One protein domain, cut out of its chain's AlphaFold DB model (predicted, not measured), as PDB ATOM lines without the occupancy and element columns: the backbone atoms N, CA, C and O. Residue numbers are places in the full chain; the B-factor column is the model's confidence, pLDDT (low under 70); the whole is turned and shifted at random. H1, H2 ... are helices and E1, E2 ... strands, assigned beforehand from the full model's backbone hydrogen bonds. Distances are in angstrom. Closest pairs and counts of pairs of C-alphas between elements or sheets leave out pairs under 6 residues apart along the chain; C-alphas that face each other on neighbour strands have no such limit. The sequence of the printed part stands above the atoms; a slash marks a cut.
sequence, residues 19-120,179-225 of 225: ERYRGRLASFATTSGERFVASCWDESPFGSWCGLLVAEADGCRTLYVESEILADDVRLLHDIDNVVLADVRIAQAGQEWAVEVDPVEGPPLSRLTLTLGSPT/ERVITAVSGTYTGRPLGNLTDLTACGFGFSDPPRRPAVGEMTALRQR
ATOM      1  N   GLU A  19      -5.512  12.191 -48.901       85.69
ATOM      2  CA  GLU A  19      -4.818  11.892 -47.657       85.69
ATOM      3  C   GLU A  19      -3.878  10.707 -47.873       85.69
ATOM      4  O   GLU A  19      -4.212   9.743 -48.570       85.69
ATOM      5  N   ARG A  20      -2.679  10.785 -47.300       85.50
ATOM      6  CA  ARG A  20      -1.665   9.743 -47.424       85.50
ATOM      7  C   ARG A  20      -1.413   9.110 -46.072       85.50
ATOM      8  O   ARG A  20      -1.196   9.818 -45.096       85.50
ATOM      9  N   TYR A  21      -1.347   7.788 -46.088       89.06
ATOM     10  CA  TYR A  21      -0.864   6.976 -44.992       89.06
ATOM     11  C   TYR A  21       0.353   6.196 -45.469       89.06
ATOM     12  O   TYR A  21       0.334   5.610 -46.555       89.06
ATOM     13  N   ARG A  22       1.417   6.166 -44.677       90.19
ATOM     14  CA  ARG A  22       2.592   5.332 -44.936       90.19
ATOM     15  C   ARG A  22       2.998   4.650 -43.653       90.19
ATOM     16  O   ARG A  22       3.121   5.301 -42.623       90.19
ATOM     17  N   GLY A  23       3.192   3.344 -43.719       91.62
ATOM     18  CA  GLY A  23       3.487   2.585 -42.524       91.62
ATOM     19  C   GLY A  23       3.733   1.118 -42.787       91.62
ATOM     20  O   GLY A  23       3.982   0.674 -43.914       91.62
ATOM     21  N   ARG A  24       3.667   0.364 -41.701       92.81
ATOM     22  CA  ARG A  24       3.913  -1.067 -41.651       92.81
ATOM     23  C   ARG A  24       2.822  -1.742 -40.844       92.81
ATOM     24  O   ARG A  24       2.380  -1.217 -39.826       92.81
ATOM     25  N   LEU A  25       2.401  -2.911 -41.302       91.81
ATOM     26  CA  LEU A  25       1.329  -3.673 -40.684       91.81
ATOM     27  C   LEU A  25       1.773  -5.121 -40.532       91.81
ATOM     28  O   LEU A  25       2.149  -5.765 -41.511       91.81
ATOM     29  N   ALA A  26       1.729  -5.629 -39.308       92.19
ATOM     30  CA  ALA A  26       1.894  -7.035 -38.997       92.19
ATOM     31  C   ALA A  26       0.520  -7.693 -38.928       92.19
ATOM     32  O   ALA A  26      -0.358  -7.203 -38.228       92.19
ATOM     33  N   SER A  27       0.345  -8.815 -39.616       92.38
ATOM     34  CA  SER A  27      -0.863  -9.635 -39.535       92.38
ATOM     35  C   SER A  27      -0.489 -11.074 -39.221       92.38
ATOM     36  O   SER A  27       0.403 -11.632 -39.863       92.38
ATOM     37  N   PHE A  28      -1.114 -11.664 -38.206       92.94
ATOM     38  CA  PHE A  28      -0.846 -13.036 -37.768       92.94
ATOM     39  C   PHE A  28      -2.033 -13.608 -36.989       92.94
ATOM     40  O   PHE A  28      -2.839 -12.870 -36.431       92.94
ATOM     41  N   ALA A  29      -2.130 -14.931 -36.951       92.94
ATOM     42  CA  ALA A  29      -3.058 -15.656 -36.097       92.94
ATOM     43  C   ALA A  29      -2.272 -16.589 -35.184       92.94
ATOM     44  O   ALA A  29      -1.117 -16.935 -35.472       92.94
ATOM     45  N   THR A  30      -2.891 -16.981 -34.080       92.19
ATOM     46  CA  THR A  30      -2.256 -17.826 -33.075       92.19
ATOM     47  C   THR A  30      -3.109 -19.053 -32.764       92.19
ATOM     48  O   THR A  30      -4.268 -19.161 -33.167       92.19
ATOM     49  N   THR A  31      -2.534 -20.033 -32.069       91.06
ATOM     50  CA  THR A  31      -3.263 -21.232 -31.626       91.06
ATOM     51  C   THR A  31      -4.275 -20.951 -30.518       91.06
ATOM     52  O   THR A  31      -5.149 -21.782 -30.292       91.06
ATOM     53  N   SER A  32      -4.163 -19.813 -29.829       86.44
ATOM     54  CA  SER A  32      -5.152 -19.355 -28.846       86.44
ATOM     55  C   SER A  32      -6.461 -18.867 -29.496       86.44
ATOM     56  O   SER A  32      -7.491 -18.836 -28.827       86.44
ATOM     57  N   GLY A  33      -6.464 -18.644 -30.818       86.81
ATOM     58  CA  GLY A  33      -7.662 -18.405 -31.633       86.81
ATOM     59  C   GLY A  33      -7.835 -16.956 -32.084       86.81
ATOM     60  O   GLY A  33      -8.625 -16.685 -32.991       86.81
ATOM     61  N   GLU A  34      -7.071 -16.036 -31.506       90.12
ATOM     62  CA  GLU A  34      -7.089 -14.627 -31.859       90.12
ATOM     63  C   GLU A  34      -6.315 -14.370 -33.160       90.12
ATOM     64  O   GLU A  34      -5.332 -15.039 -33.517       90.12
ATOM     65  N   ARG A  35      -6.780 -13.362 -33.895       92.12
ATOM     66  CA  ARG A  35      -6.166 -12.861 -35.124       92.12
ATOM     67  C   ARG A  35      -5.820 -11.401 -34.917       92.12
ATOM     68  O   ARG A  35      -6.684 -10.594 -34.587       92.12
ATOM     69  N   PHE A  36      -4.563 -11.066 -35.141       92.38
ATOM     70  CA  PHE A  36      -4.000  -9.764 -34.830       92.38
ATOM     71  C   PHE A  36      -3.627  -9.030 -36.110       92.38
ATOM     72  O   PHE A  36      -3.038  -9.609 -37.028       92.38
ATOM     73  N   VAL A  37      -3.917  -7.733 -36.130       93.19
ATOM     74  CA  VAL A  37      -3.377  -6.770 -37.083       93.19
ATOM     75  C   VAL A  37      -2.788  -5.609 -36.290       93.19
ATOM     76  O   VAL A  37      -3.516  -4.791 -35.739       93.19
ATOM     77  N   ALA A  38      -1.462  -5.548 -36.212       93.25
ATOM     78  CA  ALA A  38      -0.740  -4.466 -35.554       93.25
ATOM     79  C   ALA A  38      -0.212  -3.498 -36.615       93.25
ATOM     80  O   ALA A  38       0.609  -3.886 -37.448       93.25
ATOM     81  N   SER A  39      -0.672  -2.252 -36.606       92.44
ATOM     82  CA  SER A  39      -0.303  -1.231 -37.589       92.44
ATOM     83  C   SER A  39       0.483  -0.101 -36.943       92.44
ATOM     84  O   SER A  39       0.071   0.417 -35.913       92.44
ATOM     85  N   CYS A  40       1.575   0.308 -37.578       93.50
ATOM     86  CA  CYS A  40       2.375   1.473 -37.221       93.50
ATOM     87  C   CYS A  40       2.438   2.389 -38.444       93.50
ATOM     88  O   CYS A  40       2.942   1.986 -39.497       93.50
ATOM     89  N   TRP A  41       1.889   3.591 -38.320       93.06
ATOM     90  CA  TRP A  41       1.840   4.590 -39.376       93.06
ATOM     91  C   TRP A  41       2.878   5.665 -39.091       93.06
ATOM     92  O   TRP A  41       2.782   6.385 -38.103       93.06
ATOM     93  N   ASP A  42       3.873   5.763 -39.967       92.44
ATOM     94  CA  ASP A  42       4.941   6.756 -39.888       92.44
ATOM     95  C   ASP A  42       4.478   8.115 -40.466       92.44
ATOM     96  O   ASP A  42       4.951   9.171 -40.056       92.44
ATOM     97  N   GLU A  43       3.530   8.099 -41.413       90.25
ATOM     98  CA  GLU A  43       2.905   9.280 -42.028       90.25
ATOM     99  C   GLU A  43       1.383   9.077 -42.062       90.25
ATOM    100  O   GLU A  43       0.922   8.038 -42.538       90.25
ATOM    101  N   SER A  44       0.610  10.053 -41.581       90.25
ATOM    102  CA  SER A  44      -0.853  10.105 -41.708       90.25
ATOM    103  C   SER A  44      -1.373  11.542 -41.514       90.25
ATOM    104  O   SER A  44      -0.621  12.389 -41.018       90.25
ATOM    105  N   PRO A  45      -2.649  11.846 -41.831       88.62
ATOM    106  CA  PRO A  45      -3.273  13.138 -41.515       88.62
ATOM    107  C   PRO A  45      -3.259  13.505 -40.024       88.62
ATOM    108  O   PRO A  45      -3.371  14.682 -39.687       88.62
ATOM    109  N   PHE A  46      -3.094  12.516 -39.141       90.19
ATOM    110  CA  PHE A  46      -3.073  12.676 -37.686       90.19
ATOM    111  C   PHE A  46      -1.654  12.625 -37.094       90.19
ATOM    112  O   PHE A  46      -1.496  12.630 -35.878       90.19
ATOM    113  N   GLY A  47      -0.614  12.580 -37.935       91.62
ATOM    114  CA  GLY A  47       0.768  12.342 -37.507       91.62
ATOM    115  C   GLY A  47       1.114  10.851 -37.441       91.62
ATOM    116  O   GLY A  47       0.458  10.030 -38.083       91.62
ATOM    117  N   SER A  48       2.174  10.498 -36.716       93.31
ATOM    118  CA  SER A  48       2.558   9.096 -36.519       93.31
ATOM    119  C   SER A  48       1.756   8.463 -35.388       93.31
ATOM    120  O   SER A  48       1.627   9.084 -34.336       93.31
ATOM    121  N   TRP A  49       1.278   7.237 -35.570       94.81
ATOM    122  CA  TRP A  49       0.514   6.518 -34.546       94.81
ATOM    123  C   TRP A  49       0.580   5.007 -34.758       94.81
ATOM    124  O   TRP A  49       0.874   4.529 -35.859       94.81
ATOM    125  N   CYS A  50       0.283   4.245 -33.708       94.44
ATOM    126  CA  CYS A  50       0.119   2.800 -33.800       94.44
ATOM    127  C   CYS A  50      -1.274   2.362 -33.353       94.44
ATOM    128  O   CYS A  50      -1.948   3.031 -32.575       94.44
ATOM    129  N   GLY A  51      -1.698   1.208 -33.849       93.94
ATOM    130  CA  GLY A  51      -2.943   0.572 -33.457       93.94
ATOM    131  C   GLY A  51      -2.801  -0.940 -33.457       93.94
ATOM    132  O   GLY A  51      -1.988  -1.503 -34.198       93.94
ATOM    133  N   LEU A  52      -3.601  -1.595 -32.624       93.88
ATOM    134  CA  LEU A  52      -3.742  -3.044 -32.619       93.88
ATOM    135  C   LEU A  52      -5.214  -3.387 -32.807       93.88
ATOM    136  O   LEU A  52      -6.051  -3.031 -31.987       93.88
ATOM    137  N   LEU A  53      -5.524  -4.105 -33.875       92.44
ATOM    138  CA  LEU A  53      -6.842  -4.666 -34.116       92.44
ATOM    139  C   LEU A  53      -6.794  -6.167 -33.847       92.44
ATOM    140  O   LEU A  53      -5.959  -6.877 -34.411       92.44
ATOM    141  N   VAL A  54      -7.692  -6.644 -32.992       91.56
ATOM    142  CA  VAL A  54      -7.789  -8.055 -32.620       91.56
ATOM    143  C   VAL A  54      -9.171  -8.566 -32.979       91.56
ATOM    144  O   VAL A  54     -10.170  -8.021 -32.521       91.56
ATOM    145  N   ALA A  55      -9.225  -9.601 -33.811       90.69
ATOM    146  CA  ALA A  55     -10.416 -10.415 -33.981       90.69
ATOM    147  C   ALA A  55     -10.296 -11.629 -33.055       90.69
ATOM    148  O   ALA A  55      -9.502 -12.543 -33.303       90.69
ATOM    149  N   GLU A  56     -11.081 -11.602 -31.987       87.81
ATOM    150  CA  GLU A  56     -11.131 -12.616 -30.942       87.81
ATOM    151  C   GLU A  56     -11.644 -13.961 -31.482       87.81
ATOM    152  O   GLU A  56     -12.166 -14.075 -32.604       87.81
ATOM    153  N   ALA A  57     -11.497 -15.011 -30.674       83.69
ATOM    154  CA  ALA A  57     -11.960 -16.354 -31.025       83.69
ATOM    155  C   ALA A  57     -13.491 -16.433 -31.206       83.69
ATOM    156  O   ALA A  57     -13.976 -17.244 -31.994       83.69
ATOM    157  N   ASP A  58     -14.248 -15.578 -30.513       83.69
ATOM    158  CA  ASP A  58     -15.708 -15.461 -30.636       83.69
ATOM    159  C   ASP A  58     -16.157 -14.593 -31.830       83.69
ATOM    160  O   ASP A  58     -17.347 -14.520 -32.136       83.69
ATOM    161  N   GLY A  59     -15.205 -13.978 -32.542       82.12
ATOM    162  CA  GLY A  59     -15.447 -13.105 -33.686       82.12
ATOM    163  C   GLY A  59     -15.591 -11.622 -33.346       82.12
ATOM    164  O   GLY A  59     -15.713 -10.825 -34.278       82.12
ATOM    165  N   CYS A  60     -15.542 -11.240 -32.067       89.88
ATOM    166  CA  CYS A  60     -15.551  -9.842 -31.654       89.88
ATOM    167  C   CYS A  60     -14.270  -9.129 -32.110       89.88
ATOM    168  O   CYS A  60     -13.164  -9.657 -31.978       89.88
ATOM    169  N   ARG A  61     -14.413  -7.925 -32.671       91.25
ATOM    170  CA  ARG A  61     -13.300  -7.108 -33.160       91.25
ATOM    171  C   ARG A  61     -13.055  -5.939 -32.226       91.25
ATOM    172  O   ARG A  61     -13.838  -4.987 -32.198       91.25
ATOM    173  N   THR A  62     -11.943  -6.003 -31.506       92.25
ATOM    174  CA  THR A  62     -11.514  -4.958 -30.579       92.25
ATOM    175  C   THR A  62     -10.354  -4.175 -31.177       92.25
ATOM    176  O   THR A  62      -9.332  -4.751 -31.555       92.25
ATOM    177  N   LEU A  63     -10.509  -2.856 -31.260       93.50
ATOM    178  CA  LEU A  63      -9.465  -1.929 -31.676       93.50
ATOM    179  C   LEU A  63      -8.854  -1.245 -30.452       93.50
ATOM    180  O   LEU A  63      -9.559  -0.599 -29.679       93.50
ATOM    181  N   TYR A  64      -7.537  -1.336 -30.339       94.06
ATOM    182  CA  TYR A  64      -6.720  -0.598 -29.387       94.06
ATOM    183  C   TYR A  64      -6.011   0.539 -30.106       94.06
ATOM    184  O   TYR A  64      -5.308   0.304 -31.096       94.06
ATOM    185  N   VAL A  65      -6.206   1.764 -29.625       94.69
ATOM    186  CA  VAL A  65      -5.658   2.965 -30.261       94.69
ATOM    187  C   VAL A  65      -5.573   4.127 -29.271       94.69
ATOM    188  O   VAL A  65      -6.301   4.162 -28.286       94.69
ATOM    189  N   GLU A  66      -4.701   5.095 -29.538       93.75
ATOM    190  CA  GLU A  66      -4.400   6.194 -28.610       93.75
ATOM    191  C   GLU A  66      -5.539   7.214 -28.435       93.75
ATOM    192  O   GLU A  66      -5.585   7.917 -27.428       93.75
ATOM    193  N   SER A  67      -6.453   7.346 -29.406       92.19
ATOM    194  CA  SER A  67      -7.538   8.335 -29.333       92.19
ATOM    195  C   SER A  67      -8.778   7.954 -30.143       92.19
ATOM    196  O   SER A  67      -8.696   7.225 -31.131       92.19
ATOM    197  N   GLU A  68      -9.925   8.526 -29.766       93.31
ATOM    198  CA  GLU A  68     -11.206   8.327 -30.464       93.31
ATOM    199  C   GLU A  68     -11.178   8.809 -31.920       93.31
ATOM    200  O   GLU A  68     -11.766   8.180 -32.790       93.31
ATOM    201  N   ILE A  69     -10.439   9.882 -32.217       92.88
ATOM    202  CA  ILE A  69     -10.315  10.399 -33.590       92.88
ATOM    203  C   ILE A  69      -9.696   9.335 -34.508       92.88
ATOM    204  O   ILE A  69     -10.147   9.144 -35.636       92.88
ATOM    205  N   LEU A  70      -8.685   8.613 -34.016       92.94
ATOM    206  CA  LEU A  70      -8.071   7.512 -34.754       92.94
ATOM    207  C   LEU A  70      -9.008   6.302 -34.839       92.94
ATOM    208  O   LEU A  70      -9.051   5.626 -35.865       92.94
ATOM    209  N   ALA A  71      -9.782   6.034 -33.785       90.94
ATOM    210  CA  ALA A  71     -10.771   4.964 -33.795       90.94
ATOM    211  C   ALA A  71     -11.852   5.190 -34.864       90.94
ATOM    212  O   ALA A  71     -12.183   4.272 -35.619       90.94
ATOM    213  N   ASP A  72     -12.361   6.415 -34.966       90.81
ATOM    214  CA  ASP A  72     -13.337   6.806 -35.980       90.81
ATOM    215  C   ASP A  72     -12.761   6.706 -37.393       90.81
ATOM    216  O   ASP A  72     -13.449   6.234 -38.298       90.81
ATOM    217  N   ASP A  73     -11.483   7.050 -37.574       88.94
ATOM    218  CA  ASP A  73     -10.795   6.876 -38.852       88.94
ATOM    219  C   ASP A  73     -10.743   5.404 -39.293       88.94
ATOM    220  O   ASP A  73     -11.108   5.059 -40.419       88.94
ATOM    221  N   VAL A  74     -10.360   4.507 -38.379       88.19
ATOM    222  CA  VAL A  74     -10.270   3.062 -38.644       88.19
ATOM    223  C   VAL A  74     -11.653   2.448 -38.896       88.19
ATOM    224  O   VAL A  74     -11.800   1.573 -39.758       88.19
ATOM    225  N   ARG A  75     -12.696   2.930 -38.212       88.69
ATOM    226  CA  ARG A  75     -14.090   2.498 -38.418       88.69
ATOM    227  C   ARG A  75     -14.623   2.802 -39.818       88.69
ATOM    228  O   ARG A  75     -15.584   2.169 -40.256       88.69
ATOM    229  N   LEU A  76     -14.010   3.723 -40.564       86.00
ATOM    230  CA  LEU A  76     -14.374   3.955 -41.967       86.00
ATOM    231  C   LEU A  76     -14.013   2.774 -42.876       86.00
ATOM    232  O   LEU A  76     -14.608   2.626 -43.949       86.00
ATOM    233  N   LEU A  77     -13.050   1.954 -42.450       80.50
ATOM    234  CA  LEU A  77     -12.534   0.800 -43.182       80.50
ATOM    235  C   LEU A  77     -13.126  -0.521 -42.688       80.50
ATOM    236  O   LEU A  77     -13.356  -1.425 -43.492       80.50
ATOM    237  N   HIS A  78     -13.376  -0.634 -41.384       79.81
ATOM    238  CA  HIS A  78     -13.704  -1.900 -40.740       79.81
ATOM    239  C   HIS A  78     -14.912  -1.775 -39.814       79.81
ATOM    240  O   HIS A  78     -15.106  -0.756 -39.155       79.81
ATOM    241  N   ASP A  79     -15.700  -2.845 -39.720       83.06
ATOM    242  CA  ASP A  79     -16.650  -2.995 -38.621       83.06
ATOM    243  C   ASP A  79     -15.865  -3.340 -37.351       83.06
ATOM    244  O   ASP A  79     -15.256  -4.409 -37.260       83.06
ATOM    245  N   ILE A  80     -15.857  -2.403 -36.405       87.56
ATOM    246  CA  ILE A  80     -15.210  -2.528 -35.100       87.56
ATOM    247  C   ILE A  80     -16.301  -2.653 -34.046       87.56
ATOM    248  O   ILE A  80     -17.144  -1.763 -33.929       87.56
ATOM    249  N   ASP A  81     -16.267  -3.745 -33.287       91.06
ATOM    250  CA  ASP A  81     -17.272  -4.045 -32.270       91.06
ATOM    251  C   ASP A  81     -16.952  -3.300 -30.961       91.06
ATOM    252  O   ASP A  81     -17.839  -2.691 -30.369       91.06
ATOM    253  N   ASN A  82     -15.673  -3.261 -30.564       92.62
ATOM    254  CA  ASN A  82     -15.200  -2.573 -29.360       92.62
ATOM    255  C   ASN A  82     -13.995  -1.673 -29.649       92.62
ATOM    256  O   ASN A  82     -13.108  -2.031 -30.423       92.62
ATOM    257  N   VAL A  83     -13.925  -0.523 -28.979       93.31
ATOM    258  CA  VAL A  83     -12.741   0.349 -28.976       93.31
ATOM    259  C   VAL A  83     -12.258   0.509 -27.549       93.31
ATOM    260  O   VAL A  83     -13.051   0.765 -26.647       93.31
ATOM    261  N   VAL A  84     -10.953   0.348 -27.365       94.00
ATOM    262  CA  VAL A  84     -10.272   0.540 -26.092       94.00
ATOM    263  C   VAL A  84      -9.161   1.553 -26.310       94.00
ATOM    264  O   VAL A  84      -8.253   1.330 -27.114       94.00
ATOM    265  N   LEU A  85      -9.225   2.666 -25.583       94.38
ATOM    266  CA  LEU A  85      -8.160   3.657 -25.620       94.38
ATOM    267  C   LEU A  85      -6.931   3.115 -24.892       94.38
ATOM    268  O   LEU A  85      -7.004   2.712 -23.728       94.38
ATOM    269  N   ALA A  86      -5.812   3.065 -25.603       93.75
ATOM    270  CA  ALA A  86      -4.575   2.474 -25.123       93.75
ATOM    271  C   ALA A  86      -3.364   3.151 -25.760       93.75
ATOM    272  O   ALA A  86      -3.392   3.529 -26.930       93.75
ATOM    273  N   ASP A  87      -2.281   3.233 -25.000       93.38
ATOM    274  CA  ASP A  87      -0.964   3.547 -25.530       93.38
ATOM    275  C   ASP A  87      -0.431   2.312 -26.264       93.38
ATOM    276  O   ASP A  87      -0.170   1.264 -25.661       93.38
ATOM    277  N   VAL A  88      -0.340   2.417 -27.588       93.94
ATOM    278  CA  VAL A  88       0.120   1.335 -28.452       93.94
ATOM    279  C   VAL A  88       1.508   1.688 -28.947       93.94
ATOM    280  O   VAL A  88       1.691   2.598 -29.750       93.94
ATOM    281  N   ARG A  89       2.508   0.916 -28.530       94.00
ATOM    282  CA  ARG A  89       3.887   1.097 -28.980       94.00
ATOM    283  C   ARG A  89       4.315  -0.067 -29.839       94.00
ATOM    284  O   ARG A  89       4.235  -1.226 -29.437       94.00
ATOM    285  N   ILE A  90       4.813   0.255 -31.025       94.38
ATOM    286  CA  ILE A  90       5.357  -0.727 -31.949       94.38
ATOM    287  C   ILE A  90       6.780  -0.331 -32.312       94.38
ATOM    288  O   ILE A  90       7.023   0.753 -32.837       94.38
ATOM    289  N   ALA A  91       7.723  -1.234 -32.058       92.38
ATOM    290  CA  ALA A  91       9.131  -1.024 -32.355       92.38
ATOM    291  C   ALA A  91       9.701  -2.208 -33.134       92.38
ATOM    292  O   ALA A  91       9.369  -3.363 -32.875       92.38
ATOM    293  N   GLN A  92      10.601  -1.918 -34.072       90.69
ATOM    294  CA  GLN A  92      11.328  -2.944 -34.811       90.69
ATOM    295  C   GLN A  92      12.827  -2.825 -34.532       90.69
ATOM    296  O   GLN A  92      13.426  -1.784 -34.795       90.69
ATOM    297  N   ALA A  93      13.438  -3.915 -34.070       90.94
ATOM    298  CA  ALA A  93      14.874  -4.035 -33.854       90.94
ATOM    299  C   ALA A  93      15.404  -5.266 -34.602       90.94
ATOM    300  O   ALA A  93      15.209  -6.409 -34.198       90.94
ATOM    301  N   GLY A  94      16.058  -5.043 -35.745       91.62
ATOM    302  CA  GLY A  94      16.539  -6.132 -36.598       91.62
ATOM    303  C   GLY A  94      15.399  -7.031 -37.088       91.62
ATOM    304  O   GLY A  94      14.560  -6.604 -37.887       91.62
ATOM    305  N   GLN A  95      15.398  -8.288 -36.634       93.50
ATOM    306  CA  GLN A  95      14.350  -9.267 -36.936       93.50
ATOM    307  C   GLN A  95      13.223  -9.288 -35.902       93.50
ATOM    308  O   GLN A  95      12.278 -10.040 -36.083       93.50
ATOM    309  N   GLU A  96      13.293  -8.504 -34.835       94.25
ATOM    310  CA  GLU A  96      12.246  -8.472 -33.820       94.25
ATOM    311  C   GLU A  96      11.296  -7.309 -34.067       94.25
ATOM    312  O   GLU A  96      11.713  -6.194 -34.386       94.25
ATOM    313  N   TRP A  97      10.007  -7.590 -33.920       94.31
ATOM    314  CA  TRP A  97       8.928  -6.620 -33.982       94.31
ATOM    315  C   TRP A  97       8.126  -6.724 -32.688       94.31
ATOM    316  O   TRP A  97       7.398  -7.695 -32.473       94.31
ATOM    317  N   ALA A  98       8.316  -5.750 -31.807       94.62
ATOM    318  CA  ALA A  98       7.686  -5.689 -30.501       94.62
ATOM    319  C   ALA A  98       6.414  -4.843 -30.570       94.62
ATOM    320  O   ALA A  98       6.418  -3.765 -31.164       94.62
ATOM    321  N   VAL A  99       5.345  -5.342 -29.957       94.50
ATOM    322  CA  VAL A  99       4.066  -4.653 -29.789       94.50
ATOM    323  C   VAL A  99       3.746  -4.633 -28.302       94.50
ATOM    324  O   VAL A  99       3.667  -5.681 -27.661       94.50
ATOM    325  N   GLU A 100       3.569  -3.439 -27.762       93.50
ATOM    326  CA  GLU A 100       3.171  -3.202 -26.379       93.50
ATOM    327  C   GLU A 100       1.865  -2.410 -26.397       93.50
ATOM    328  O   GLU A 100       1.747  -1.429 -27.131       93.50
ATOM    329  N   VAL A 101       0.873  -2.870 -25.636       92.88
ATOM    330  CA  VAL A 101      -0.432  -2.209 -25.514       92.88
ATOM    331  C   VAL A 101      -0.739  -2.019 -24.041       92.88
ATOM    332  O   VAL A 101      -0.919  -3.005 -23.313       92.88
ATOM    333  N   ASP A 102      -0.809  -0.758 -23.632       91.38
ATOM    334  CA  ASP A 102      -1.122  -0.345 -22.269       91.38
ATOM    335  C   ASP A 102      -2.446   0.442 -22.247       91.38
ATOM    336  O   ASP A 102      -2.495   1.589 -22.699       91.38
ATOM    337  N   PRO A 103      -3.558  -0.180 -21.824       86.88
ATOM    338  CA  PRO A 103      -4.868   0.462 -21.772       86.88
ATOM    339  C   PRO A 103      -4.899   1.608 -20.771       86.88
ATOM    340  O   PRO A 103      -4.315   1.518 -19.696       86.88
ATOM    341  N   VAL A 104      -5.680   2.645 -21.076       81.75
ATOM    342  CA  VAL A 104      -5.949   3.721 -20.108       81.75
ATOM    343  C   VAL A 104      -6.713   3.182 -18.893       81.75
ATOM    344  O   VAL A 104      -6.480   3.612 -17.764       81.75
ATOM    345  N   GLU A 105      -7.607   2.218 -19.120       76.31
ATOM    346  CA  GLU A 105      -8.404   1.566 -18.085       76.31
ATOM    347  C   GLU A 105      -8.206   0.046 -18.127       76.31
ATOM    348  O   GLU A 105      -8.421  -0.599 -19.153       76.31
ATOM    349  N   GLY A 106      -7.833  -0.533 -16.984       65.94
ATOM    350  CA  GLY A 106      -7.621  -1.973 -16.826       65.94
ATOM    351  C   GLY A 106      -6.146  -2.370 -16.679       65.94
ATOM    352  O   GLY A 106      -5.269  -1.515 -16.600       65.94
ATOM    353  N   PRO A 107      -5.858  -3.677 -16.551       65.81
ATOM    354  CA  PRO A 107      -4.489  -4.173 -16.469       65.81
ATOM    355  C   PRO A 107      -3.779  -4.098 -17.835       65.81
ATOM    356  O   PRO A 107      -4.451  -4.187 -18.868       65.81
ATOM    357  N   PRO A 108      -2.432  -4.017 -17.862       71.69
ATOM    358  CA  PRO A 108      -1.660  -4.011 -19.102       71.69
ATOM    359  C   PRO A 108      -2.008  -5.239 -19.946       71.69
ATOM    360  O   PRO A 108      -1.983  -6.380 -19.472       71.69
ATOM    361  N   LEU A 109      -2.387  -4.987 -21.197       72.12
ATOM    362  CA  LEU A 109      -3.180  -5.928 -21.983       72.12
ATOM    363  C   LEU A 109      -2.301  -6.919 -22.739       72.12
ATOM    364  O   LEU A 109      -2.643  -8.102 -22.833       72.12
ATOM    365  N   SER A 110      -1.166  -6.454 -23.269       76.88
ATOM    366  CA  SER A 110      -0.284  -7.328 -24.035       76.88
ATOM    367  C   SER A 110       1.121  -6.787 -24.246       76.88
ATOM    368  O   SER A 110       1.315  -5.620 -24.586       76.88
ATOM    369  N   ARG A 111       2.084  -7.705 -24.167       86.75
ATOM    370  CA  ARG A 111       3.433  -7.548 -24.707       86.75
ATOM    371  C   ARG A 111       3.701  -8.718 -25.630       86.75
ATOM    372  O   ARG A 111       3.746  -9.860 -25.164       86.75
ATOM    373  N   LEU A 112       3.854  -8.429 -26.914       91.19
ATOM    374  CA  LEU A 112       4.035  -9.416 -27.967       91.19
ATOM    375  C   LEU A 112       5.334  -9.141 -28.714       91.19
ATOM    376  O   LEU A 112       5.655  -7.996 -29.027       91.19
ATOM    377  N   THR A 113       6.058 -10.199 -29.046       93.88
ATOM    378  CA  THR A 113       7.262 -10.119 -29.870       93.88
ATOM    379  C   THR A 113       7.128 -11.083 -31.033       93.88
ATOM    380  O   THR A 113       6.973 -12.292 -30.848       93.88
ATOM    381  N   LEU A 114       7.183 -10.531 -32.241       94.94
ATOM    382  CA  LEU A 114       7.174 -11.270 -33.493       94.94
ATOM    383  C   LEU A 114       8.600 -11.375 -34.024       94.94
ATOM    384  O   LEU A 114       9.348 -10.396 -34.026       94.94
ATOM    385  N   THR A 115       8.951 -12.545 -34.546       95.94
ATOM    386  CA  THR A 115      10.213 -12.747 -35.260       95.94
ATOM    387  C   THR A 115       9.966 -12.683 -36.761       95.94
ATOM    388  O   THR A 115       9.181 -13.450 -37.318       95.94
ATOM    389  N   LEU A 116      10.663 -11.770 -37.428       94.94
ATOM    390  CA  LEU A 116      10.610 -11.543 -38.862       94.94
ATOM    391  C   LEU A 116      11.614 -12.439 -39.579       94.94
ATOM    392  O   LEU A 116      12.831 -12.325 -39.412       94.94
ATOM    393  N   GLY A 117      11.102 -13.279 -40.466       93.19
ATOM    394  CA  GLY A 117      11.900 -14.074 -41.383       93.19
ATOM    395  C   GLY A 117      12.351 -13.286 -42.609       93.19
ATOM    396  O   GLY A 117      12.443 -12.052 -42.615       93.19
ATOM    397  N   SER A 118      12.657 -14.020 -43.674       90.81
ATOM    398  CA  SER A 118      13.086 -13.456 -44.950       90.81
ATOM    399  C   SER A 118      11.962 -12.678 -45.658       90.81
ATOM    400  O   SER A 118      10.773 -12.888 -45.386       90.81
ATOM    401  N   PRO A 119      12.312 -11.776 -46.594       89.00
ATOM    402  CA  PRO A 119      11.340 -11.214 -47.523       89.00
ATOM    403  C   PRO A 119      10.582 -12.327 -48.250       89.00
ATOM    404  O   PRO A 119      11.184 -13.293 -48.729       89.00
ATOM    405  N   THR A 120       9.261 -12.200 -48.359       84.00
ATOM    406  CA  THR A 120       8.484 -13.145 -49.163       84.00
ATOM    407  C   THR A 120       8.865 -12.973 -50.635       84.00
ATOM    408  O   THR A 120       9.324 -11.907 -51.055       84.00
ATOM    409  N   GLU A 179       7.056  -7.149 -48.112       87.69
ATOM    410  CA  GLU A 179       6.403  -8.162 -47.286       87.69
ATOM    411  C   GLU A 179       7.484  -9.109 -46.760       87.69
ATOM    412  O   GLU A 179       8.308  -9.617 -47.530       87.69
ATOM    413  N   ARG A 180       7.494  -9.346 -45.450       91.31
ATOM    414  CA  ARG A 180       8.355 -10.322 -44.777       91.31
ATOM    415  C   ARG A 180       7.489 -11.324 -44.041       91.31
ATOM    416  O   ARG A 180       6.464 -10.952 -43.481       91.31
ATOM    417  N   VAL A 181       7.900 -12.588 -44.034       93.50
ATOM    418  CA  VAL A 181       7.181 -13.621 -43.276       93.50
ATOM    419  C   VAL A 181       7.392 -13.416 -41.776       93.50
ATOM    420  O   VAL A 181       8.489 -13.048 -41.360       93.50
ATOM    421  N   ILE A 182       6.367 -13.678 -40.969       95.12
ATOM    422  CA  ILE A 182       6.521 -13.816 -39.518       95.12
ATOM    423  C   ILE A 182       6.753 -15.301 -39.227       95.12
ATOM    424  O   ILE A 182       5.963 -16.145 -39.642       95.12
ATOM    425  N   THR A 183       7.860 -15.630 -38.565       95.38
ATOM    426  CA  THR A 183       8.275 -17.022 -38.318       95.38
ATOM    427  C   THR A 183       7.986 -17.500 -36.908       95.38
ATOM    428  O   THR A 183       7.874 -18.702 -36.693       95.38
ATOM    429  N   ALA A 184       7.878 -16.580 -35.952       94.25
ATOM    430  CA  ALA A 184       7.518 -16.899 -34.579       94.25
ATOM    431  C   ALA A 184       6.759 -15.736 -33.937       94.25
ATOM    432  O   ALA A 184       6.903 -14.582 -34.349       94.25
ATOM    433  N   VAL A 185       5.970 -16.070 -32.922       94.88
ATOM    434  CA  VAL A 185       5.320 -15.128 -32.018       94.88
ATOM    435  C   VAL A 185       5.548 -15.603 -30.591       94.88
ATOM    436  O   VAL A 185       5.576 -16.802 -30.325       94.88
ATOM    437  N   SER A 186       5.728 -14.660 -29.680       93.06
ATOM    438  CA  SER A 186       5.801 -14.914 -28.246       93.06
ATOM    439  C   SER A 186       5.154 -13.760 -27.492       93.06
ATOM    440  O   SER A 186       5.034 -12.659 -28.030       93.06
ATOM    441  N   GLY A 187       4.720 -14.012 -26.260       91.31
ATOM    442  CA  GLY A 187       4.090 -13.002 -25.420       91.31
ATOM    443  C   GLY A 187       2.730 -13.424 -24.889       91.31
ATOM    444  O   GLY A 187       2.358 -14.601 -24.925       91.31
ATOM    445  N   THR A 188       2.006 -12.435 -24.377       90.88
ATOM    446  CA  THR A 188       0.674 -12.630 -23.802       90.88
ATOM    447  C   THR A 188      -0.315 -11.606 -24.324       90.88
ATOM    448  O   THR A 188       0.050 -10.459 -24.578       90.88
ATOM    449  N   TYR A 189      -1.564 -12.030 -24.447       89.94
ATOM    450  CA  TYR A 189      -2.711 -11.181 -24.721       89.94
ATOM    451  C   TYR A 189      -3.770 -11.463 -23.659       89.94
ATOM    452  O   TYR A 189      -4.026 -12.627 -23.364       89.94
ATOM    453  N   THR A 190      -4.306 -10.423 -23.016       87.12
ATOM    454  CA  THR A 190      -5.234 -10.529 -21.868       87.12
ATOM    455  C   THR A 190      -4.724 -11.456 -20.748       87.12
ATOM    456  O   THR A 190      -5.482 -12.162 -20.082       87.12
ATOM    457  N   GLY A 191      -3.401 -11.482 -20.543       85.75
ATOM    458  CA  GLY A 191      -2.732 -12.361 -19.575       85.75
ATOM    459  C   GLY A 191      -2.616 -13.831 -20.002       85.75
ATOM    460  O   GLY A 191      -2.068 -14.640 -19.253       85.75
ATOM    461  N   ARG A 192      -3.086 -14.199 -21.200       87.56
ATOM    462  CA  ARG A 192      -2.994 -15.557 -21.750       87.56
ATOM    463  C   ARG A 192      -1.823 -15.681 -22.725       87.56
ATOM    464  O   ARG A 192      -1.604 -14.772 -23.526       87.56
ATOM    465  N   PRO A 193      -1.066 -16.791 -22.705       90.38
ATOM    466  CA  PRO A 193      -0.042 -17.046 -23.710       90.38
ATOM    467  C   PRO A 193      -0.669 -17.208 -25.097       90.38
ATOM    468  O   PRO A 193      -1.649 -17.936 -25.245       90.38
ATOM    469  N   LEU A 194      -0.054 -16.611 -26.116       88.06
ATOM    470  CA  LEU A 194      -0.523 -16.728 -27.505       88.06
ATOM    471  C   LEU A 194      -0.361 -18.139 -28.102       88.06
ATOM    472  O   LEU A 194      -1.047 -18.528 -29.046       88.06
ATOM    473  N   GLY A 195       0.585 -18.922 -27.581       91.00
ATOM    474  CA  GLY A 195       0.986 -20.185 -28.195       91.00
ATOM    475  C   GLY A 195       1.729 -19.969 -29.519       91.00
ATOM    476  O   GLY A 195       2.577 -19.085 -29.617       91.00
ATOM    477  N   ASN A 196       1.445 -20.802 -30.520       92.69
ATOM    478  CA  ASN A 196       2.175 -20.825 -31.792       92.69
ATOM    479  C   ASN A 196       1.437 -20.063 -32.899       92.69
ATOM    480  O   ASN A 196       0.223 -19.882 -32.834       92.69
ATOM    481  N   LEU A 197       2.165 -19.677 -33.951       93.69
ATOM    482  CA  LEU A 197       1.570 -19.102 -35.160       93.69
ATOM    483  C   LEU A 197       0.687 -20.111 -35.896       93.69
ATOM    484  O   LEU A 197       1.031 -21.288 -36.027       93.69
ATOM    485  N   THR A 198      -0.402 -19.607 -36.460       92.12
ATOM    486  CA  THR A 198      -1.301 -20.334 -37.357       92.12
ATOM    487  C   THR A 198      -1.565 -19.514 -38.621       92.12
ATOM    488  O   THR A 198      -1.228 -18.330 -38.709       92.12
ATOM    489  N   ASP A 199      -2.135 -20.158 -39.638       88.88
ATOM    490  CA  ASP A 199      -2.637 -19.442 -40.810       88.88
ATOM    491  C   ASP A 199      -3.845 -18.575 -40.419       88.88
ATOM    492  O   ASP A 199      -4.743 -19.030 -39.710       88.88
ATOM    493  N   LEU A 200      -3.907 -17.352 -40.949       83.56
ATOM    494  CA  LEU A 200      -5.070 -16.482 -40.824       83.56
ATOM    495  C   LEU A 200      -6.239 -17.035 -41.645       83.56
ATOM    496  O   LEU A 200      -6.136 -17.275 -42.853       83.56
ATOM    497  N   THR A 201      -7.376 -17.194 -40.984       83.06
ATOM    498  CA  THR A 201      -8.686 -17.252 -41.634       83.06
ATOM    499  C   THR A 201      -9.217 -15.834 -41.831       83.06
ATOM    500  O   THR A 201      -8.648 -14.883 -41.297       83.06
ATOM    501  N   ALA A 202     -10.285 -15.677 -42.620       76.31
ATOM    502  CA  ALA A 202     -10.852 -14.357 -42.886       76.31
ATOM    503  C   ALA A 202     -11.177 -13.627 -41.572       76.31
ATOM    504  O   ALA A 202     -11.841 -14.188 -40.695       76.31
ATOM    505  N   CYS A 203     -10.704 -12.389 -41.428       71.88
ATOM    506  CA  CYS A 203     -10.912 -11.583 -40.222       71.88
ATOM    507  C   CYS A 203     -12.195 -10.748 -40.300       71.88
ATOM    508  O   CYS A 203     -12.640 -10.198 -39.297       71.88
ATOM    509  N   GLY A 204     -12.811 -10.669 -41.484       70.81
ATOM    510  CA  GLY A 204     -14.009  -9.861 -41.703       70.81
ATOM    511  C   GLY A 204     -13.688  -8.375 -41.864       70.81
ATOM    512  O   GLY A 204     -14.540  -7.530 -41.603       70.81
ATOM    513  N   PHE A 205     -12.469  -8.050 -42.302       68.50
ATOM    514  CA  PHE A 205     -12.002  -6.676 -42.502       68.50
ATOM    515  C   PHE A 205     -12.293  -6.127 -43.907       68.50
ATOM    516  O   PHE A 205     -11.845  -5.040 -44.256       68.50
ATOM    517  N   GLY A 206     -13.078  -6.842 -44.715       68.81
ATOM    518  CA  GLY A 206     -13.513  -6.381 -46.031       68.81
ATOM    519  C   GLY A 206     -12.406  -6.466 -47.082       68.81
ATOM    520  O   GLY A 206     -11.803  -7.518 -47.280       68.81
ATOM    521  N   PHE A 207     -12.163  -5.376 -47.816       66.69
ATOM    522  CA  PHE A 207     -11.154  -5.360 -48.887       66.69
ATOM    523  C   PHE A 207      -9.709  -5.318 -48.364       66.69
ATOM    524  O   PHE A 207      -8.782  -5.576 -49.130       66.69
ATOM    525  N   SER A 208      -9.539  -4.996 -47.083       70.81
ATOM    526  CA  SER A 208      -8.276  -4.909 -46.349       70.81
ATOM    527  C   SER A 208      -8.045  -6.122 -45.438       70.81
ATOM    528  O   SER A 208      -7.242  -6.060 -44.510       70.81
ATOM    529  N   ASP A 209      -8.733  -7.239 -45.706       75.50
ATOM    530  CA  ASP A 209      -8.508  -8.499 -44.999       75.50
ATOM    531  C   ASP A 209      -7.066  -8.994 -45.220       75.50
ATOM    532  O   ASP A 209      -6.575  -8.992 -46.358       75.50
ATOM    533  N   PRO A 210      -6.355  -9.387 -44.149       75.25
ATOM    534  CA  PRO A 210      -4.953  -9.753 -44.241       75.25
ATOM    535  C   PRO A 210      -4.745 -11.027 -45.074       75.25
ATOM    536  O   PRO A 210      -5.642 -11.865 -45.211       75.25
ATOM    537  N   PRO A 211      -3.539 -11.223 -45.635       73.75
ATOM    538  CA  PRO A 211      -3.218 -12.462 -46.327       73.75
ATOM    539  C   PRO A 211      -3.262 -13.647 -45.358       73.75
ATOM    540  O   PRO A 211      -2.881 -13.531 -44.205       73.75
ATOM    541  N   ARG A 212      -3.604 -14.839 -45.860       83.44
ATOM    542  CA  ARG A 212      -3.650 -16.076 -45.054       83.44
ATOM    543  C   ARG A 212      -2.362 -16.378 -44.268       83.44
ATOM    544  O   ARG A 212      -2.414 -17.051 -43.249       83.44
ATOM    545  N   ARG A 213      -1.190 -15.962 -44.754       86.75
ATOM    546  CA  ARG A 213       0.088 -16.278 -44.098       86.75
ATOM    547  C   ARG A 213       0.534 -15.126 -43.201       86.75
ATOM    548  O   ARG A 213       0.552 -14.003 -43.703       86.75
ATOM    549  N   PRO A 214       0.996 -15.409 -41.967       91.75
ATOM    550  CA  PRO A 214       1.563 -14.399 -41.087       91.75
ATOM    551  C   PRO A 214       2.685 -13.599 -41.755       91.75
ATOM    552  O   PRO A 214       3.676 -14.167 -42.234       91.75
ATOM    553  N   ALA A 215       2.529 -12.280 -41.800       90.62
ATOM    554  CA  ALA A 215       3.461 -11.400 -42.488       90.62
ATOM    555  C   ALA A 215       3.457  -9.978 -41.924       90.62
ATOM    556  O   ALA A 215       2.441  -9.490 -41.429       90.62
ATOM    557  N   VAL A 216       4.597  -9.304 -42.074       92.00
ATOM    558  CA  VAL A 216       4.707  -7.849 -41.949       92.00
ATOM    559  C   VAL A 216       4.822  -7.247 -43.336       92.00
ATOM    560  O   VAL A 216       5.743  -7.580 -44.085       92.00
ATOM    561  N   GLY A 217       3.880  -6.375 -43.674       87.44
ATOM    562  CA  GLY A 217       3.854  -5.619 -44.915       87.44
ATOM    563  C   GLY A 217       4.237  -4.162 -44.693       87.44
ATOM    564  O   GLY A 217       3.796  -3.544 -43.730       87.44
ATOM    565  N   GLU A 218       5.020  -3.598 -45.606       88.62
ATOM    566  CA  GLU A 218       5.119  -2.144 -45.767       88.62
ATOM    567  C   GLU A 218       4.013  -1.690 -46.715       88.62
ATOM    568  O   GLU A 218       3.803  -2.316 -47.759       88.62
ATOM    569  N   MET A 219       3.321  -0.605 -46.380       85.06
ATOM    570  CA  MET A 219       2.169  -0.140 -47.142       85.06
ATOM    571  C   MET A 219       2.121   1.381 -47.257       85.06
ATOM    572  O   MET A 219       2.483   2.123 -46.344       85.06
ATOM    573  N   THR A 220       1.613   1.836 -48.397       86.56
ATOM    574  CA  THR A 220       1.125   3.199 -48.588       86.56
ATOM    575  C   THR A 220      -0.364   3.137 -48.891       86.56
ATOM    576  O   THR A 220      -0.757   2.424 -49.813       86.56
ATOM    577  N   ALA A 221      -1.181   3.885 -48.154       84.12
ATOM    578  CA  ALA A 221      -2.577   4.105 -48.498       84.12
ATOM    579  C   ALA A 221      -2.785   5.540 -48.995       84.12
ATOM    580  O   ALA A 221      -2.229   6.491 -48.448       84.12
ATOM    581  N   LEU A 222      -3.576   5.695 -50.054       84.88
ATOM    582  CA  LEU A 222      -4.025   6.987 -50.563       84.88
ATOM    583  C   LEU A 222      -5.545   7.019 -50.484       84.88
ATOM    584  O   LEU A 222      -6.219   6.282 -51.209       84.88
ATOM    585  N   ARG A 223      -6.075   7.873 -49.617       84.50
ATOM    586  CA  ARG A 223      -7.507   8.025 -49.378       84.50
ATOM    587  C   ARG A 223      -8.001   9.325 -49.991       84.50
ATOM    588  O   ARG A 223      -7.315  10.338 -49.936       84.50
ATOM    589  N   GLN A 224      -9.180   9.302 -50.598       81.06
ATOM    590  CA  GLN A 224      -9.846  10.526 -51.038       81.06
ATOM    591  C   GLN A 224     -10.257  11.367 -49.833       81.06
ATOM    592  O   GLN A 224     -10.771  10.819 -48.864       81.06
ATOM    593  N   ARG A 225     -10.010  12.673 -49.904       71.31
ATOM    594  CA  ARG A 225     -10.432  13.622 -48.880       71.31
ATOM    595  C   ARG A 225     -11.942  13.816 -48.920       71.31
ATOM    596  O   ARG A 225     -12.480  13.998 -50.036       71.31
TER     597      ARG A 225
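What this domain is: This is residues 19 to 120 and 179 to 225 of the 225 residues of an uncharacterized protein of Dermacoccus sp. 147Ba (UniProt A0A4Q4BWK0). Nine strands stand side by side in a ring and make a closed barrel, with one short helix, H1, packed on its outside beside E4 and E5. The long link of residues 190 to 214 is tied to E1 by a short pairing. The 149 printed residues hold E1 E2 E3 E4 H1 E5 E6 E7 E8 E9 along the chain; the ring runs in that strand order and back to E1, mixed, antiparallel but for E4 and E5. The class is mostly strand, and the whole is compact and rounded, with a radius of gyration of the C-alphas of 14.2 A and spans of 40 by 36 by 28 A.

Where its parts are: E1, residues 19 to 30, begins at C-alpha 19 at (-4.818, 11.892, -47.657), is 33.2 A long and bends by 58 degrees at residue 22. E2 is residues 35 to 43, E3 49 to 55, E4 61 to 65 and H1 68 to 75. E5, residues 82 to 93, 30.4 A long, bends by 75 degrees at residue 85. E6 is residues 96 to 103, and E7, residues 110 to 119, is 26.5 A long. E8, residues 179 to 189, bends by 74 degrees at residue 186. E9, residues 215 to 224, 27.0 A long, bends by 55 degrees at residue 218 and ends at C-alpha 224 at (-9.846, 10.526, -51.038).

How they stand to each other: E1 to E4 form a meander, each strand the antiparallel neighbour of the one before, with N 24 and O 40 at 2.8 A, N 37 and O 53 at 2.8 A, and N 54 and O 62 at 2.9 A. E4, H1 and E5 form a strand-helix-strand unit, two parallel strands with a helix between, with a right-handed crossover; N 84 and O 63 are 2.9 A apart. E5 pairs with E4 over residues 82 to 85 and with E6 over 86 to 93. E5 to E7 form a second meander, with N 89 and O 100 at 2.8 A and N 99 and O 112 at 2.8 A. Within hydrogen-bond range are N 113 and O 186 at 2.9 A across the antiparallel neighbours E7 and E8, N 180 and O 216 at 2.8 A across the hairpin E8 and E9, and N 21 and O 221 at 2.8 A across the antiparallel neighbours E9 and E1. H1 is on the barrel, outside it, at a height over the sheet of 8.4 A; its closest C-alpha pair with E4 is Ala 71 and Val 65, 6.5 A. In H1 every O i to N i+4 pair is within hydrogen-bond range.

The domain as a whole: The C-alphas farthest apart, those of Gly 195 and Arg 225, are 41.2 A apart. Residues 121 to 178 are not printed, and C-alphas 120 and 179 are 5.7 A apart across the cut. The link from E8 to E9, 25 residues, is long. Residues 106 to 107 and 205 to 207 have pLDDT under 70.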